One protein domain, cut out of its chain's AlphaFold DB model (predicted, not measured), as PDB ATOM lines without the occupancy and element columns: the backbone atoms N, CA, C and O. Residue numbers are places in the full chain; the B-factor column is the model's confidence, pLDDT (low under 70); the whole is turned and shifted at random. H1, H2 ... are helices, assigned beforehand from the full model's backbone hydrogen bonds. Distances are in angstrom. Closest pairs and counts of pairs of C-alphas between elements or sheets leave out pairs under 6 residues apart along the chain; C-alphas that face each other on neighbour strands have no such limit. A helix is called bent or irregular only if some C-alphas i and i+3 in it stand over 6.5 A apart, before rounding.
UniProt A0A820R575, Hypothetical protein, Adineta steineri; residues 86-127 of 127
ATOM      1  N   PRO A  86      34.574 -13.636  27.339       88.94
ATOM      2  CA  PRO A  86      33.321 -14.387  27.295       88.94
ATOM      3  C   PRO A  86      32.155 -13.672  27.994       88.94
ATOM      4  O   PRO A  86      32.345 -12.872  28.910       88.94
ATOM      5  N   SER A  87      30.924 -14.023  27.607       84.62
ATOM      6  CA  SER A  87      29.685 -13.405  28.111       84.62
ATOM      7  C   SER A  87      29.572 -13.386  29.635       84.62
ATOM      8  O   SER A  87      28.999 -12.444  30.178       84.62
ATOM      9  N   ILE A  88      30.163 -14.364  30.327       89.31
ATOM     10  CA  ILE A  88      30.153 -14.437  31.791       89.31
ATOM     11  C   ILE A  88      30.798 -13.202  32.440       89.31
ATOM     12  O   ILE A  88      30.272 -12.684  33.416       89.31
ATOM     13  N   PHE A  89      31.867 -12.664  31.845       89.00
ATOM     14  CA  PHE A  89      32.532 -11.444  32.313       89.00
ATOM     15  C   PHE A  89      31.783 -10.178  31.889       89.00
ATOM     16  O   PHE A  89      31.838  -9.160  32.564       89.00
ATOM     17  N   LYS A  90      31.042 -10.220  30.779       86.75
ATOM     18  CA  LYS A  90      30.200  -9.086  30.364       86.75
ATOM     19  C   LYS A  90      29.002  -8.916  31.296       86.75
ATOM     20  O   LYS A  90      28.614  -7.790  31.596       86.75
ATOM     21  N   GLN A  91      28.436 -10.027  31.767       87.94
ATOM     22  CA  GLN A  91      27.299 -10.039  32.688       87.94
ATOM     23  C   GLN A  91      27.651  -9.473  34.067       87.94
ATOM     24  O   GLN A  91      26.797  -8.846  34.687       87.94
ATOM     25  N   THR A  92      28.897  -9.608  34.536       89.00
ATOM     26  CA  THR A  92      29.304  -9.034  35.832       89.00
ATOM     27  C   THR A  92      29.307  -7.505  35.835       89.00
ATOM     28  O   THR A  92      29.109  -6.909  36.890       89.00
ATOM     29  N   LEU A  93      29.457  -6.855  34.673       86.94
ATOM     30  CA  LEU A  93      29.313  -5.400  34.539       86.94
ATOM     31  C   LEU A  93      27.862  -4.935  34.387       86.94
ATOM     32  O   LEU A  93      27.619  -3.728  34.411       86.94
ATOM     33  N   LEU A  94      26.899  -5.845  34.213       88.81
ATOM     34  CA  LEU A  94      25.509  -5.466  33.971       88.81
ATOM     35  C   LEU A  94      24.936  -4.605  35.108       88.81
ATOM     36  O   LEU A  94      24.449  -3.529  34.783       88.81
ATOM     37  N   PRO A  95      25.093  -4.944  36.408       91.50
ATOM     38  CA  PRO A  95      24.588  -4.098  37.492       91.50
ATOM     39  C   PRO A  95      25.152  -2.673  37.456       91.50
ATOM     40  O   PRO A  95      24.423  -1.705  37.660       91.50
ATOM     41  N   LEU A  96      26.444  -2.529  37.139       88.81
ATOM     42  CA  LEU A  96      27.083  -1.222  37.000       88.81
ATOM     43  C   LEU A  96      26.487  -0.436  35.824       88.81
ATOM     44  O   LEU A  96      26.180   0.746  35.960       88.81
ATOM     45  N   LYS A  97      26.281  -1.094  34.677       86.38
ATOM     46  CA  LYS A  97      25.647  -0.483  33.500       86.38
ATOM     47  C   LYS A  97      24.182  -0.130  33.750       86.38
ATOM     48  O   LYS A  97      23.734   0.901  33.262       86.38
ATOM     49  N   THR A  98      23.453  -0.920  34.530       92.12
ATOM     50  CA  THR A  98      22.080  -0.606  34.928       92.12
ATOM     51  C   THR A  98      22.040   0.662  35.773       92.12
ATOM     52  O   THR A  98      21.265   1.564  35.477       92.12
ATOM     53  N   VAL A  99      22.930   0.792  36.761       94.69
ATOM     54  CA  VAL A  99      22.994   1.991  37.615       94.69
ATOM     55  C   VAL A  99      23.417   3.238  36.832       94.69
ATOM     56  O   VAL A  99      22.840   4.303  37.030       94.69
ATOM     57  N   LEU A 100      24.415   3.128  35.951       91.12
ATOM     58  CA  LEU A 100      24.973   4.287  35.244       91.12
ATOM     59  C   LEU A 100      24.183   4.690  33.994       91.12
ATOM     60  O   LEU A 100      24.119   5.872  33.668       91.12
ATOM     61  N   LEU A 101      23.630   3.716  33.266       90.12
ATOM     62  CA  LEU A 101      23.046   3.909  31.933       90.12
ATOM     63  C   LEU A 101      21.567   3.510  31.855       90.12
ATOM     64  O   LEU A 101      20.964   3.680  30.798       90.12
ATOM     65  N   GLY A 102      20.991   2.931  32.914       90.50
ATOM     66  CA  GLY A 102      19.615   2.424  32.903       90.50
ATOM     67  C   GLY A 102      19.399   1.240  31.956       90.50
ATOM     68  O   GLY A 102      18.286   1.031  31.487       90.50
ATOM     69  N   ARG A 103      20.462   0.497  31.608       83.50
ATOM     70  CA  ARG A 103      20.368  -0.674  30.721       83.50
ATOM     71  C   ARG A 103      20.199  -1.956  31.530       83.50
ATOM     72  O   ARG A 103      21.071  -2.298  32.325       83.50
ATOM     73  N   ASP A 104      19.134  -2.694  31.244       85.25
ATOM     74  CA  ASP A 104      18.812  -3.955  31.929       85.25
ATOM     75  C   ASP A 104      19.335  -5.198  31.196       85.25
ATOM     76  O   ASP A 104      19.313  -6.304  31.735       85.25
ATOM     77  N   SER A 105      19.837  -5.036  29.969       85.88
ATOM     78  CA  SER A 105      20.365  -6.130  29.156       85.88
ATOM     79  C   SER A 105      21.676  -5.765  28.467       85.88
ATOM     80  O   SER A 105      22.013  -4.596  28.250       85.88
ATOM     81  N   LEU A 106      22.438  -6.800  28.113       84.19
ATOM     82  CA  LEU A 106      23.566  -6.654  27.199       84.19
ATOM     83  C   LEU A 106      23.035  -6.383  25.780       84.19
ATOM     84  O   LEU A 106      21.975  -6.914  25.441       84.19
ATOM     85  N   PRO A 107      23.750  -5.585  24.962       83.44
ATOM     86  CA  PRO A 107      23.404  -5.425  23.556       83.44
ATOM     87  C   PRO A 107      23.500  -6.772  22.841       83.44
ATOM     88  O   PRO A 107      24.302  -7.640  23.218       83.44
ATOM     89  N   ASP A 108      22.703  -6.929  21.791       87.69
ATOM     90  CA  ASP A 108      22.799  -8.108  20.945       87.69
ATOM     91  C   ASP A 108      24.196  -8.197  20.324       87.69
ATOM     92  O   ASP A 108      24.852  -7.196  20.026       87.69
ATOM     93  N   ARG A 109      24.665  -9.426  20.085       86.38
ATOM     94  CA  ARG A 109      26.019  -9.648  19.557       86.38
ATOM     95  C   ARG A 109      26.254  -8.923  18.228       86.38
ATOM     96  O   ARG A 109      27.355  -8.432  18.011       86.38
ATOM     97  N   TRP A 110      25.254  -8.881  17.349       91.69
ATOM     98  CA  TRP A 110      25.375  -8.203  16.059       91.69
ATOM     99  C   TRP A 110      25.494  -6.683  16.236       91.69
ATOM    100  O   TRP A 110      26.324  -6.078  15.569       91.69
ATOM    101  N   GLU A 111      24.735  -6.093  17.165       89.50
ATOM    102  CA  GLU A 111      24.769  -4.656  17.461       89.50
ATOM    103  C   GLU A 111      26.152  -4.261  17.983       89.50
ATOM    104  O   GLU A 111      26.765  -3.325  17.477       89.50
ATOM    105  N   TYR A 112      26.682  -5.051  18.924       87.12
ATOM    106  CA  TYR A 112      28.039  -4.885  19.433       87.12
ATOM    107  C   TYR A 112      29.086  -4.975  18.313       87.12
ATOM    108  O   TYR A 112      29.950  -4.115  18.202       87.12
ATOM    109  N   CYS A 113      29.003  -5.990  17.447       89.44
ATOM    110  CA  CYS A 113      29.949  -6.137  16.341       89.44
ATOM    111  C   CYS A 113      29.869  -4.982  15.334       89.44
ATOM    112  O   CYS A 113      30.906  -4.572  14.818       89.44
ATOM    113  N   VAL A 114      28.674  -4.461  15.048       92.25
ATOM    114  CA  VAL A 114      28.510  -3.298  14.167       92.25
ATOM    115  C   VAL A 114      29.159  -2.062  14.787       92.25
ATOM    116  O   VAL A 114      29.946  -1.420  14.104       92.25
ATOM    117  N   GLN A 115      28.903  -1.784  16.071       89.31
ATOM    118  CA  GLN A 115      29.509  -0.656  16.794       89.31
ATOM    119  C   GLN A 115      31.041  -0.729  16.785       89.31
ATOM    120  O   GLN A 115      31.691   0.204  16.338       89.31
ATOM    121  N   GLU A 116      31.624  -1.868  17.165       89.69
ATOM    122  CA  GLU A 116      33.087  -2.030  17.213       89.69
ATOM    123  C   GLU A 116      33.749  -1.905  15.831       89.69
ATOM    124  O   GLU A 116      34.858  -1.378  15.692       89.69
ATOM    125  N   THR A 117      33.073  -2.399  14.786       91.06
ATOM    126  CA  THR A 117      33.580  -2.285  13.412       91.06
ATOM    127  C   THR A 117      33.473  -0.843  12.919       91.06
ATOM    128  O   THR A 117      34.380  -0.386  12.231       91.06
ATOM    129  N   ASP A 118      32.415  -0.117  13.278       92.62
ATOM    130  CA  ASP A 118      32.260   1.303  12.954       92.62
ATOM    131  C   ASP A 118      33.277   2.177  13.707       92.62
ATOM    132  O   ASP A 118      33.942   3.013  13.101       92.62
ATOM    133  N   ASP A 119      33.530   1.903  14.985       90.38
ATOM    134  CA  ASP A 119      34.540   2.621  15.771       90.38
ATOM    135  C   ASP A 119      35.962   2.424  15.208       90.38
ATOM    136  O   ASP A 119      36.774   3.352  15.190       90.38
ATOM    137  N   SER A 120      36.267   1.222  14.704       90.62
ATOM    138  CA  SER A 120      37.598   0.886  14.174       90.62
ATOM    139  C   SER A 120      37.779   1.225  12.689       90.62
ATOM    140  O   SER A 120      38.870   1.603  12.257       90.62
ATOM    141  N   TYR A 121      36.728   1.054  11.885       92.56
ATOM    142  CA  TYR A 121      36.769   1.101  10.420       92.56
ATOM    143  C   TYR A 121      35.653   1.956   9.805       92.56
ATOM    144  O   TYR A 121      35.439   1.883   8.595       92.56
ATOM    145  N   GLY A 122      34.969   2.799  10.578       90.94
ATOM    146  CA  GLY A 122      33.797   3.564  10.133       90.94
ATOM    147  C   GLY A 122      34.049   4.431   8.902       90.94
ATOM    148  O   GLY A 122      33.196   4.531   8.025       90.94
ATOM    149  N   TYR A 123      35.267   4.962   8.740       89.69
ATOM    150  CA  TYR A 123      35.649   5.681   7.515       89.69
ATOM    151  C   TYR A 123      35.570   4.806   6.250       89.69
ATOM    152  O   TYR A 123      35.221   5.291   5.177       89.69
ATOM    153  N   VAL A 124      35.909   3.519   6.364       92.69
ATOM    154  CA  VAL A 124      35.814   2.557   5.259       92.69
ATOM    155  C   VAL A 124      34.369   2.106   5.060       92.69
ATOM    156  O   VAL A 124      33.951   1.946   3.918       92.69
ATOM    157  N   LEU A 125      33.613   1.916   6.145       87.44
ATOM    158  CA  LEU A 125      32.223   1.449   6.095       87.44
ATOM    159  C   LEU A 125      31.238   2.509   5.590       87.44
ATOM    160  O   LEU A 125      30.228   2.160   4.989       87.44
ATOM    161  N   GLY A 126      31.517   3.791   5.831       84.81
ATOM    162  CA  GLY A 126      30.657   4.905   5.423       84.81
ATOM    163  C   GLY A 126      30.756   5.295   3.943       84.81
ATOM    164  O   GLY A 126      30.133   6.281   3.545       84.81
ATOM    165  N   LYS A 127      31.557   4.580   3.147       64.94
ATOM    166  CA  LYS A 127      31.794   4.837   1.720       64.94
ATOM    167  C   LYS A 127      30.965   3.913   0.834       64.94
ATOM    168  O   LYS A 127      30.459   4.420  -0.192       64.94
TER     169      LYS A 127
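This is residues 86 to 127 of the 127 residues of the protein "Hypothetical protein" of Adineta steineri (UniProt A0A820R575). Two short helices, H1 and H2, follow one another end to end as a broken column, and a longer kinked helix, H3, leads away from the side of this column as an arm, loosely like a T. After H2 the chain folds back along it through residues 102 to 106, and residues 107 to 113, of which 109 to 113 belong to H3, stand free where the chain leads out from the column into the arm. No two of the helices touch. The printed part has 42 residues with three named helices in the order H1, H2, H3 and no named strand, and its class is all helix. It is loose, with a radius of gyration of the C-alphas of 12.9 A, and elongated, spanning 37 by 21 by 13 A.

H1, residues 87 to 92, and H2, residues 94 to 101, meet only through their link, which is tight, with one residue, Leu 93, between them. H3, residues 109 to 125, is apart from H1. It is also apart from H2, although the two follow each other in the chain, joined by a short link of 7 residues. H3 has a kink of 72 degrees near residue 119. It is irregular: C-alphas 120 and 123 are 8.4 A apart, where about 5 A is found in a regular helix, and its line is a rough one. In H2 every O i to N i+4 pair is within hydrogen-bond range, against 1 of 2 in H1 and 11 of 13 in H3.

H1 begins at C-alpha 87, at (29.685, -13.405, 28.111), and measures 8.9 A from first to last C-alpha. H2 begins at C-alpha 94, at (25.509, -5.466, 33.971), and measures 9.9 A from Leu 94 to Leu 101. H3 is the longest helix, with 17 residues and 18.5 A from the C-alpha of Arg 109 to that of Leu 125. Its last C-alpha, that of Leu 125, is at (32.223, 1.449, 6.095).

The two C-alphas farthest apart are those of Pro 95, in H2, and Lys 127, at 37.6 A. The first and last printed C-alphas, those of Pro 86 and Lys 127, are 32.0 A apart, and Lys 127 is the chain's last residue. The printed part has no cut, and neither link between helices is long. The mean pLDDT of the printed part is 88.3, and one printed residue, 127, is under 70.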